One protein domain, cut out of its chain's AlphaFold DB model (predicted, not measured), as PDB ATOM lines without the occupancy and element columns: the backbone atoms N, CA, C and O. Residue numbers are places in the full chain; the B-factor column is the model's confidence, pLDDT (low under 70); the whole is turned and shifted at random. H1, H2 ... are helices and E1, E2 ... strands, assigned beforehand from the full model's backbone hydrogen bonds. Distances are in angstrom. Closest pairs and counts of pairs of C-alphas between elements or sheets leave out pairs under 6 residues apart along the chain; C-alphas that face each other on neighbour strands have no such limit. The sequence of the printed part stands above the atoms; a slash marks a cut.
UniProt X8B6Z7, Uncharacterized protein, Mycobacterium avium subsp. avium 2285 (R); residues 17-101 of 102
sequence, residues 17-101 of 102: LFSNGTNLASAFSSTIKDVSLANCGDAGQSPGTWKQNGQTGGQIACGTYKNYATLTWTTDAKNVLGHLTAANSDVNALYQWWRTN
ATOM      1  N   LEU A  17     179.131 185.525 144.238       97.56
ATOM      2  CA  LEU A  17     179.663 185.746 142.896       97.56
ATOM      3  C   LEU A  17     178.535 185.600 141.871       97.56
ATOM      4  O   LEU A  17     177.785 184.625 141.907       97.56
ATOM      5  N   PHE A  18     178.446 186.542 140.938       97.25
ATOM      6  CA  PHE A  18     177.438 186.567 139.883       97.25
ATOM      7  C   PHE A  18     178.069 186.371 138.508       97.25
ATOM      8  O   PHE A  18     179.220 186.725 138.264       97.25
ATOM      9  N   SER A  19     177.291 185.817 137.580       95.88
ATOM     10  CA  SER A  19     177.748 185.550 136.213       95.88
ATOM     11  C   SER A  19     177.962 186.814 135.377       95.88
ATOM     12  O   SER A  19     178.717 186.781 134.410       95.88
ATOM     13  N   ASN A  20     177.286 187.916 135.713       96.00
ATOM     14  CA  ASN A  20     177.390 189.196 135.016       96.00
ATOM     15  C   ASN A  20     176.926 190.365 135.906       96.00
ATOM     16  O   ASN A  20     176.293 190.159 136.947       96.00
ATOM     17  N   GLY A  21     177.205 191.588 135.448       94.88
ATOM     18  CA  GLY A  21     176.871 192.822 136.162       94.88
ATOM     19  C   GLY A  21     175.367 193.078 136.306       94.88
ATOM     20  O   GLY A  21     174.935 193.626 137.315       94.88
ATOM     21  N   THR A  22     174.541 192.627 135.359       96.75
ATOM     22  CA  THR A  22     173.076 192.770 135.449       96.75
ATOM     23  C   THR A  22     172.510 191.966 136.618       96.75
ATOM     24  O   THR A  22     171.715 192.476 137.409       96.75
ATOM     25  N   ASN A  23     172.957 190.719 136.770       97.50
ATOM     26  CA  ASN A  23     172.563 189.854 137.879       97.50
ATOM     27  C   ASN A  23     173.073 190.405 139.216       97.50
ATOM     28  O   ASN A  23     172.333 190.386 140.197       97.50
ATOM     29  N   LEU A  24     174.293 190.950 139.236       97.94
ATOM     30  CA  LEU A  24     174.857 191.624 140.404       97.94
ATOM     31  C   LEU A  24     174.005 192.826 140.842       97.94
ATOM     32  O   LEU A  24     173.633 192.918 142.009       97.94
ATOM     33  N   ALA A  25     173.653 193.724 139.917       96.25
ATOM     34  CA  ALA A  25     172.856 194.917 140.214       96.25
ATOM     35  C   ALA A  25     171.434 194.569 140.693       96.25
ATOM     36  O   ALA A  25     170.900 195.191 141.620       96.25
ATOM     37  N   SER A  26     170.828 193.537 140.097       97.62
ATOM     38  CA  SER A  26     169.523 193.017 140.521       97.62
ATOM     39  C   SER A  26     169.583 192.420 141.930       97.62
ATOM     40  O   SER A  26     168.719 192.695 142.771       97.62
ATOM     41  N   ALA A  27     170.643 191.662 142.231       97.00
ATOM     42  CA  ALA A  27     170.871 191.112 143.559       97.00
ATOM     43  C   ALA A  27     171.104 192.212 144.599       97.00
ATOM     44  O   ALA A  27     170.461 192.185 145.643       97.00
ATOM     45  N   PHE A  28     171.930 193.215 144.292       97.19
ATOM     46  CA  PHE A  28     172.158 194.364 145.170       97.19
ATOM     47  C   PHE A  28     170.846 195.061 145.538       97.19
ATOM     48  O   PHE A  28     170.534 195.208 146.720       97.19
ATOM     49  N   SER A  29     170.033 195.396 144.532       96.94
ATOM     50  CA  SER A  29     168.724 196.033 144.729       96.94
ATOM     51  C   SER A  29     167.787 195.164 145.575       96.94
ATOM     52  O   SER A  29     167.088 195.660 146.458       96.94
ATOM     53  N   SER A  30     167.810 193.848 145.351       96.88
ATOM     54  CA  SER A  30     167.000 192.885 146.102       96.88
ATOM     55  C   SER A  30     167.451 192.727 147.555       96.88
ATOM     56  O   SER A  30     166.609 192.557 148.431       96.88
ATOM     57  N   THR A  31     168.757 192.786 147.830       95.12
ATOM     58  CA  THR A  31     169.315 192.670 149.185       95.12
ATOM     59  C   THR A  31     168.948 193.870 150.051       95.12
ATOM     60  O   THR A  31     168.687 193.708 151.239       95.12
ATOM     61  N   ILE A  32     168.893 195.070 149.469       96.19
ATOM     62  CA  ILE A  32     168.661 196.308 150.226       96.19
ATOM     63  C   ILE A  32     167.179 196.683 150.346       96.19
ATOM     64  O   ILE A  32     166.854 197.629 151.054       96.19
ATOM     65  N   LYS A  33     166.274 195.959 149.675       95.75
ATOM     66  CA  LYS A  33     164.847 196.319 149.573       95.75
ATOM     67  C   LYS A  33     164.128 196.424 150.926       95.75
ATOM     68  O   LYS A  33     163.234 197.247 151.076       95.75
ATOM     69  N   ASP A  34     164.524 195.589 151.888       94.62
ATOM     70  CA  ASP A  34     163.923 195.520 153.227       94.62
ATOM     71  C   ASP A  34     164.796 196.224 154.283       94.62
ATOM     72  O   ASP A  34     164.502 196.176 155.479       94.62
ATOM     73  N   VAL A  35     165.900 196.849 153.860       95.12
ATOM     74  CA  VAL A  35     166.828 197.565 154.736       95.12
ATOM     75  C   VAL A  35     166.323 198.991 154.925       95.12
ATOM     76  O   VAL A  35     166.082 199.717 153.963       95.12
ATOM     77  N   SER A  36     166.222 199.433 156.178       96.31
ATOM     78  CA  SER A  36     166.031 200.847 156.486       96.31
ATOM     79  C   SER A  36     167.342 201.579 156.212       96.31
ATOM     80  O   SER A  36     168.283 201.512 157.009       96.31
ATOM     81  N   LEU A  37     167.430 202.186 155.029       95.75
ATOM     82  CA  LEU A  37     168.641 202.839 154.548       95.75
ATOM     83  C   LEU A  37     169.016 204.026 155.435       95.75
ATOM     84  O   LEU A  37     168.181 204.846 155.808       95.75
ATOM     85  N   ALA A  38     170.306 204.118 155.729       94.31
ATOM     86  CA  ALA A  38     170.910 205.210 156.471       94.31
ATOM     87  C   ALA A  38     172.212 205.620 155.784       94.31
ATOM     88  O   ALA A  38     172.754 204.887 154.951       94.31
ATOM     89  N   ASN A  39     172.739 206.787 156.132       93.62
ATOM     90  CA  ASN A  39     173.999 207.235 155.557       93.62
ATOM     91  C   ASN A  39     175.131 206.244 155.879       93.62
ATOM     92  O   ASN A  39     175.267 205.777 157.013       93.62
ATOM     93  N   CYS A  40     175.953 205.939 154.876       89.50
ATOM     94  CA  CYS A  40     177.164 205.132 155.016       89.50
ATOM     95  C   CYS A  40     178.284 205.965 155.654       89.50
ATOM     96  O   CYS A  40     179.255 206.302 154.981       89.50
ATOM     97  N   GLY A  41     178.133 206.354 156.924       84.31
ATOM     98  CA  GLY A  41     179.086 207.237 157.604       84.31
ATOM     99  C   GLY A  41     179.441 208.457 156.744       84.31
ATOM    100  O   GLY A  41     178.557 209.176 156.277       84.31
ATOM    101  N   ASP A  42     180.735 208.630 156.468       82.31
ATOM    102  CA  ASP A  42     181.267 209.750 155.681       82.31
ATOM    103  C   ASP A  42     181.047 209.624 154.159       82.31
ATOM    104  O   ASP A  42     181.260 210.591 153.431       82.31
ATOM    105  N   ALA A  43     180.617 208.462 153.646       80.94
ATOM    106  CA  ALA A  43     180.254 208.315 152.230       80.94
ATOM    107  C   ALA A  43     178.909 208.972 151.882       80.94
ATOM    108  O   ALA A  43     178.569 209.088 150.704       80.94
ATOM    109  N   GLY A  44     178.155 209.430 152.883       84.50
ATOM    110  CA  GLY A  44     176.898 210.136 152.677       84.50
ATOM    111  C   GLY A  44     175.728 209.194 152.404       84.50
ATOM    112  O   GLY A  44     175.607 208.137 153.025       84.50
ATOM    113  N   GLN A  45     174.816 209.629 151.537       89.75
ATOM    114  CA  GLN A  45     173.508 209.001 151.361       89.75
ATOM    115  C   GLN A  45     173.607 207.601 150.731       89.75
ATOM    116  O   GLN A  45     174.315 207.398 149.747       89.75
ATOM    117  N   SER A  46     172.856 206.650 151.294       90.88
ATOM    118  CA  SER A  46     172.704 205.294 150.753       90.88
ATOM    119  C   SER A  46     171.422 205.165 149.916       90.88
ATOM    120  O   SER A  46     170.398 205.724 150.315       90.88
ATOM    121  N   PRO A  47     171.427 204.381 148.820       94.38
ATOM    122  CA  PRO A  47     172.593 203.736 148.222       94.38
ATOM    123  C   PRO A  47     173.456 204.747 147.447       94.38
ATOM    124  O   PRO A  47     172.950 205.732 146.915       94.38
ATOM    125  N   GLY A  48     174.756 204.478 147.360       93.25
ATOM    126  CA  GLY A  48     175.734 205.326 146.682       93.25
ATOM    127  C   GLY A  48     176.814 204.512 145.972       93.25
ATOM    128  O   GLY A  48     176.710 203.291 145.839       93.25
ATOM    129  N   THR A  49     177.865 205.189 145.512       92.94
ATOM    130  CA  THR A  49     179.055 204.544 144.948       92.94
ATOM    131  C   THR A  49     180.203 204.589 145.944       92.94
ATOM    132  O   THR A  49     180.397 205.581 146.648       92.94
ATOM    133  N   TRP A  50     180.989 203.518 146.002       91.69
ATOM    134  CA  TRP A  50     182.237 203.505 146.761       91.69
ATOM    135  C   TRP A  50     183.427 203.509 145.809       91.69
ATOM    136  O   TRP A  50     183.333 203.102 144.646       91.69
ATOM    137  N   LYS A  51     184.562 204.005 146.305       90.06
ATOM    138  CA  LYS A  51     185.792 204.116 145.526       90.06
ATOM    139  C   LYS A  51     186.894 203.256 146.121       90.06
ATOM    140  O   LYS A  51     187.105 203.282 147.331       90.06
ATOM    141  N   GLN A  52     187.641 202.581 145.256       82.50
ATOM    142  CA  GLN A  52     188.899 201.920 145.580       82.50
ATOM    143  C   GLN A  52     190.020 202.645 144.839       82.50
ATOM    144  O   GLN A  52     189.969 202.776 143.618       82.50
ATOM    145  N   ASN A  53     191.023 203.151 145.560       83.75
ATOM    146  CA  ASN A  53     192.174 203.850 144.966       83.75
ATOM    147  C   ASN A  53     191.777 204.980 143.985       83.75
ATOM    148  O   ASN A  53     192.383 205.153 142.931       83.75
ATOM    149  N   GLY A  54     190.719 205.731 144.313       82.38
ATOM    150  CA  GLY A  54     190.215 206.847 143.500       82.38
ATOM    151  C   GLY A  54     189.300 206.459 142.331       82.38
ATOM    152  O   GLY A  54     188.679 207.346 141.749       82.38
ATOM    153  N   GLN A  55     189.150 205.167 142.029       86.81
ATOM    154  CA  GLN A  55     188.261 204.650 140.984       86.81
ATOM    155  C   GLN A  55     186.961 204.119 141.585       86.81
ATOM    156  O   GLN A  55     186.967 203.609 142.703       86.81
ATOM    157  N   THR A  56     185.847 204.221 140.860       89.12
ATOM    158  CA  THR A  56     184.569 203.628 141.287       89.12
ATOM    159  C   THR A  56     184.709 202.106 141.363       89.12
ATOM    160  O   THR A  56     184.969 201.463 140.351       89.12
ATOM    161  N   GLY A  57     184.564 201.541 142.567       89.81
ATOM    162  CA  GLY A  57     184.669 200.098 142.823       89.81
ATOM    163  C   GLY A  57     183.335 199.360 142.682       89.81
ATOM    164  O   GLY A  57     183.316 198.176 142.337       89.81
ATOM    165  N   GLY A  58     182.232 200.077 142.902       94.31
ATOM    166  CA  GLY A  58     180.871 199.594 142.710       94.31
ATOM    167  C   GLY A  58     179.853 200.380 143.530       94.31
ATOM    168  O   GLY A  58     180.072 201.544 143.889       94.31
ATOM    169  N   GLN A  59     178.735 199.733 143.837       95.69
ATOM    170  CA  GLN A  59     177.649 200.276 144.644       95.69
ATOM    171  C   GLN A  59     177.821 199.909 146.114       95.69
ATOM    172  O   GLN A  59     178.405 198.880 146.445       95.69
ATOM    173  N   ILE A  60     177.312 200.751 147.006       95.75
ATOM    174  CA  ILE A  60     177.268 200.501 148.445       95.75
ATOM    175  C   ILE A  60     175.942 200.985 149.025       95.75
ATOM    176  O   ILE A  60     175.387 201.995 148.593       95.75
ATOM    177  N   ALA A  61     175.423 200.260 150.004       97.25
ATOM    178  CA  ALA A  61     174.254 200.632 150.776       97.25
ATOM    179  C   ALA A  61     174.467 200.261 152.237       97.25
ATOM    180  O   ALA A  61     174.803 199.118 152.556       97.25
ATOM    181  N   CYS A  62     174.210 201.217 153.118       96.81
ATOM    182  CA  CYS A  62     174.232 201.015 154.554       96.81
ATOM    183  C   CYS A  62     172.845 201.269 155.129       96.81
ATOM    184  O   CYS A  62     172.037 202.019 154.577       96.81
ATOM    185  N   GLY A  63     172.556 200.630 156.251       96.25
ATOM    186  CA  GLY A  63     171.270 200.780 156.905       96.25
ATOM    187  C   GLY A  63     171.096 199.787 158.029       96.25
ATOM    188  O   GLY A  63     172.064 199.200 158.507       96.25
ATOM    189  N   THR A  64     169.854 199.592 158.445       96.12
ATOM    190  CA  THR A  64     169.507 198.630 159.485       96.12
ATOM    191  C   THR A  64     168.418 197.675 159.020       96.12
ATOM    192  O   THR A  64     167.464 198.061 158.346       96.12
ATOM    193  N   TYR A  65     168.540 196.412 159.413       94.56
ATOM    194  CA  TYR A  65     167.530 195.382 159.220       94.56
ATOM    195  C   TYR A  65     167.266 194.694 160.557       94.56
ATOM    196  O   TYR A  65     168.177 194.134 161.160       94.56
ATOM    197  N   LYS A  66     166.020 194.744 161.049       92.44
ATOM    198  CA  LYS A  66     165.613 194.141 162.338       92.44
ATOM    199  C   LYS A  66     166.534 194.518 163.517       92.44
ATOM    200  O   LYS A  66     166.882 193.660 164.321       92.44
ATOM    201  N   ASN A  67     166.911 195.798 163.617       90.56
ATOM    202  CA  ASN A  67     167.840 196.356 164.618       90.56
ATOM    203  C   ASN A  67     169.304 195.890 164.511       90.56
ATOM    204  O   ASN A  67     170.085 196.114 165.433       90.56
ATOM    205  N   TYR A  68     169.698 195.311 163.380       94.19
ATOM    206  CA  TYR A  68     171.092 195.018 163.063       94.19
ATOM    207  C   TYR A  68     171.576 195.951 161.958       94.19
ATOM    208  O   TYR A  68     170.896 196.112 160.946       94.19
ATOM    209  N   ALA A  69     172.737 196.573 162.137       95.62
ATOM    210  CA  ALA A  69     173.388 197.346 161.096       95.62
ATOM    211  C   ALA A  69     173.794 196.414 159.960       95.62
ATOM    212  O   ALA A  69     174.325 195.327 160.186       95.62
ATOM    213  N   THR A  70     173.546 196.851 158.737       96.69
ATOM    214  CA  THR A  70     173.859 196.115 157.521       96.69
ATOM    215  C   THR A  70     174.641 196.992 156.567       96.69
ATOM    216  O   THR A  70     174.346 198.183 156.437       96.69
ATOM    217  N   LEU A  71     175.594 196.390 155.863       96.38
ATOM    218  CA  LEU A  71     176.359 197.032 154.804       96.38
ATOM    219  C   LEU A  71     176.427 196.075 153.620       96.38
ATOM    220  O   LEU A  71     176.950 194.972 153.736       96.38
ATOM    221  N   THR A  72     175.878 196.495 152.488       97.62
ATOM    222  CA  THR A  72     175.921 195.746 151.229       97.62
ATOM    223  C   THR A  72     176.768 196.521 150.239       97.62
ATOM    224  O   THR A  72     176.572 197.725 150.104       97.62
ATOM    225  N   TRP A  73     177.676 195.863 149.530       96.50
ATOM    226  CA  TRP A  73     178.457 196.491 148.468       96.50
ATOM    227  C   TRP A  73     178.650 195.546 147.291       96.50
ATOM    228  O   TRP A  73     178.559 194.328 147.436       96.50
ATOM    229  N   THR A  74     178.938 196.108 146.125       96.94
ATOM    230  CA  THR A  74     179.354 195.356 144.942       96.94
ATOM    231  C   THR A  74     180.802 195.662 144.600       96.94
ATOM    232  O   THR A  74     181.276 196.772 144.810       96.94
ATOM    233  N   THR A  75     181.522 194.682 144.065       95.88
ATOM    234  CA  THR A  75     182.781 194.885 143.344       95.88
ATOM    235  C   THR A  75     182.517 194.588 141.878       95.88
ATOM    236  O   THR A  75     182.557 193.426 141.459       95.88
ATOM    237  N   ASP A  76     182.222 195.629 141.104       94.62
ATOM    238  CA  ASP A  76     181.654 195.482 139.758       94.62
ATOM    239  C   ASP A  76     182.623 194.769 138.813       94.62
ATOM    240  O   ASP A  76     182.237 193.849 138.097       94.62
ATOM    241  N   ALA A  77     183.919 195.088 138.905       93.94
ATOM    242  CA  ALA A  77     184.971 194.446 138.114       93.94
ATOM    243  C   ALA A  77     185.096 192.927 138.351       93.94
ATOM    244  O   ALA A  77     185.734 192.232 137.564       93.94
ATOM    245  N   LYS A  78     184.517 192.408 139.442       94.38
ATOM    246  CA  LYS A  78     184.558 190.988 139.815       94.38
ATOM    247  C   LYS A  78     183.179 190.328 139.821       94.38
ATOM    248  O   LYS A  78     183.102 189.138 140.101       94.38
ATOM    249  N   ASN A  79     182.104 191.069 139.544       96.69
ATOM    250  CA  ASN A  79     180.722 190.620 139.734       96.69
ATOM    251  C   ASN A  79     180.458 190.034 141.136       96.69
ATOM    252  O   ASN A  79     179.739 189.045 141.276       96.69
ATOM    253  N   VAL A  80     181.061 190.613 142.179       96.81
ATOM    254  CA  VAL A  80     180.914 190.134 143.565       96.81
ATOM    255  C   VAL A  80     180.005 191.067 144.350       96.81
ATOM    256  O   VAL A  80     180.187 192.278 144.296       96.81
ATOM    257  N   LEU A  81     179.075 190.509 145.120       97.62
ATOM    258  CA  LEU A  81     178.319 191.208 146.158       97.62
ATOM    259  C   LEU A  81     178.840 190.778 147.525       97.62
ATOM    260  O   LEU A  81     178.913 189.582 147.806       97.62
ATOM    261  N   GLY A  82     179.163 191.744 148.374       96.88
ATOM    262  CA  GLY A  82     179.391 191.542 149.797       96.88
ATOM    263  C   GLY A  82     178.193 192.037 150.601       96.88
ATOM    264  O   GLY A  82     177.593 193.062 150.275       96.88
ATOM    265  N   HIS A  83     177.835 191.314 151.656       96.56
ATOM    266  CA  HIS A  83     176.829 191.734 152.624       96.56
ATOM    267  C   HIS A  83     177.315 191.438 154.038       96.56
ATOM    268  O   HIS A  83     177.624 190.295 154.369       96.56
ATOM    269  N   LEU A  84     177.355 192.466 154.876       95.56
ATOM    270  CA  LEU A  84     177.681 192.382 156.289       95.56
ATOM    271  C   LEU A  84     176.448 192.696 157.122       95.56
ATOM    272  O   LEU A  84     175.660 193.578 156.785       95.56
ATOM    273  N   THR A  85     176.326 192.006 158.246       95.19
ATOM    274  CA  THR A  85     175.359 192.285 159.303       95.19
ATOM    275  C   THR A  85     176.116 192.345 160.622       95.19
ATOM    276  O   THR A  85     176.837 191.408 160.954       95.19
ATOM    277  N   ALA A  86     175.991 193.431 161.375       93.06
ATOM    278  CA  ALA A  86     176.590 193.565 162.699       93.06
ATOM    279  C   ALA A  86     175.691 192.958 163.787       93.06
ATOM    280  O   ALA A  86     174.512 192.700 163.573       93.06
ATOM    281  N   ALA A  87     176.245 192.767 164.985       89.19
ATOM    282  CA  ALA A  87     175.490 192.343 166.171       89.19
ATOM    283  C   ALA A  87     174.688 193.484 166.830       89.19
ATOM    284  O   ALA A  87     173.883 193.241 167.727       89.19
ATOM    285  N   ASN A  88     174.955 194.726 166.423       90.62
ATOM    286  CA  ASN A  88     174.369 195.960 166.938       90.62
ATOM    287  C   ASN A  88     173.743 196.759 165.784       90.62
ATOM    288  O   ASN A  88     173.856 196.359 164.629       90.62
ATOM    289  N   SER A  89     173.111 197.891 166.087       93.12
ATOM    290  CA  SER A  89     172.499 198.797 165.108       93.12
ATOM    291  C   SER A  89     173.416 199.946 164.659       93.12
ATOM    292  O   SER A  89     172.942 200.879 164.013       93.12
ATOM    293  N   ASP A  90     174.714 199.906 164.982       93.50
ATOM    294  CA  ASP A  90     175.644 200.999 164.679       93.50
ATOM    295  C   ASP A  90     176.178 200.901 163.243       93.50
ATOM    296  O   ASP A  90     177.191 200.262 162.945       93.50
ATOM    297  N   VAL A  91     175.452 201.550 162.332       94.19
ATOM    298  CA  VAL A  91     175.776 201.600 160.901       94.19
ATOM    299  C   VAL A  91     177.117 202.286 160.645       94.19
ATOM    300  O   VAL A  91     177.869 201.847 159.775       94.19
ATOM    301  N   ASN A  92     177.439 203.336 161.406       92.81
ATOM    302  CA  ASN A  92     178.677 204.079 161.211       92.81
ATOM    303  C   ASN A  92     179.886 203.238 161.635       92.81
ATOM    304  O   ASN A  92     180.851 203.134 160.881       92.81
ATOM    305  N   ALA A  93     179.816 202.574 162.792       92.69
ATOM    306  CA  ALA A  93     180.874 201.670 163.237       92.69
ATOM    307  C   ALA A  93     181.097 200.516 162.245       92.69
ATOM    308  O   ALA A  93     182.244 200.204 161.917       92.69
ATOM    309  N   LEU A  94     180.019 199.921 161.714       94.19
ATOM    310  CA  LEU A  94     180.122 198.878 160.689       94.19
ATOM    311  C   LEU A  94     180.788 199.399 159.407       94.19
ATOM    312  O   LEU A  94     181.657 198.730 158.848       94.19
ATOM    313  N   TYR A  95     180.414 200.599 158.958       93.69
ATOM    314  CA  TYR A  95     181.006 201.228 157.780       93.69
ATOM    315  C   TYR A  95     182.505 201.506 157.953       93.69
ATOM    316  O   TYR A  95     183.293 201.163 157.070       93.69
ATOM    317  N   GLN A  96     182.930 202.055 159.094       92.50
ATOM    318  CA  GLN A  96     184.353 202.314 159.347       92.50
ATOM    319  C   GLN A  96     185.166 201.015 159.424       92.50
ATOM    320  O   GLN A  96     186.264 200.953 158.874       92.50
ATOM    321  N   TRP A  97     184.616 199.955 160.028       91.38
ATOM    322  CA  TRP A  97     185.259 198.638 160.031       91.38
ATOM    323  C   TRP A  97     185.405 198.061 158.617       91.38
ATOM    324  O   TRP A  97     186.454 197.509 158.278       91.38
ATOM    325  N   TRP A  98     184.375 198.201 157.778       92.50
ATOM    326  CA  TRP A  98     184.416 197.727 156.395       92.50
ATOM    327  C   TRP A  98     185.496 198.449 155.584       92.50
ATOM    328  O   TRP A  98     186.244 197.801 154.865       92.50
ATOM    329  N   ARG A  99     185.687 199.760 155.769       89.62
ATOM    330  CA  ARG A  99     186.750 200.509 155.070       89.62
ATOM    331  C   ARG A  99     188.162 199.987 155.335       89.62
ATOM    332  O   ARG A  99     189.042 200.210 154.510       89.62
ATOM    333  N   THR A 100     188.393 199.346 156.480       88.12
ATOM    334  CA  THR A 100     189.710 198.813 156.852       88.12
ATOM    335  C   THR A 100     189.878 197.321 156.554       88.12
ATOM    336  O   THR A 100     191.002 196.836 156.631       88.12
ATOM    337  N   ASN A 101     188.800 196.587 156.244       85.56
ATOM    338  CA  ASN A 101     188.819 195.120 156.104       85.56
ATOM    339  C   ASN A 101     188.126 194.575 154.838       85.56
ATOM    340  O   ASN A 101     188.182 193.366 154.604       85.56
TER     341      ASN A 101
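This is residues 17 to 101 of the 102 residues of an uncharacterized protein of Mycobacterium avium subsp. avium 2285 (R) (UniProt X8B6Z7). One strongly twisted antiparallel sheet of five strands runs through the middle, with one helix packed on each of its faces: H1 along E4 and E5 on one face, H2 slantwise over E4 on the other. The long strand E3 has E4 on one side and, on its other side, E2 beside its first half and the short E1 near its end. The 85 printed residues hold two named helices and five named strands, in the order H1 E1 E2 E3 E4 E5 H2, and the class is mixed. The whole is compact, with a radius of gyration of the C-alphas of 12.0 A and spans of 32 by 27 by 20 A.

H1, residues 21 to 32, is 16.7 A long and begins at C-alpha 21 at (176.871, 192.822, 136.162). E1 is residues 36 to 38, 6.5 A, and E2 is residues 48 to 52, 13.6 A. E3, residues 55 to 65, is the longest strand, 29.1 A from C-alpha 55 at (188.261, 204.650, 140.984) to C-alpha 65. E4, residues 68 to 75, is 22.9 A long, and E5, residues 80 to 85, is 16.8 A. H2, residues 91 to 101, is 15.3 A long and ends at C-alpha 101 at (188.819, 195.120, 156.104).

The sheet is branched, since E3 has three neighbours. E2, E3, E4 and E5 make a meander, each strand the antiparallel neighbour of the one before. In the hairpin E2 and E3, N 50 and O 58 are 3.0 A apart, within hydrogen-bond range. E1 is antiparallel to E3, with N 38 and O 62 at 3.0 A. In the hairpin E3 and E4, N 63 and O 70 are 3.0 A apart; in the hairpin E4 and E5, N 73 and O 82 are 2.9 A apart. E1, E2 and E5 are edge strands. H1 is on the sheet at a height of 9.0 A, along the strands at 8 degrees to E4 on the local plane; it lies over E4 and only just over E5, on which 3 of its 12 C-alphas fall. Its closest C-alphas to E5 are Leu 24 and Leu 81, 6.7 A. H2 is on the opposite face at a height of 8.1 A, over E4 and slantwise to the strands, at 35 degrees to E4 on the local plane. The C-alphas of Ala 69 and Val 91, 4.9 A apart, are the closest of E4 and H2. H1 and H2 are apart. Every O i to N i+4 pair is within hydrogen-bond range in H1, and 6 of 7 in H2.

The two C-alphas farthest apart, Gly 54 and Lys 66, are 33.5 A apart. The printed part has no cut, and no link is long. Its mean pLDDT is 93.4, and no printed residue is under 70.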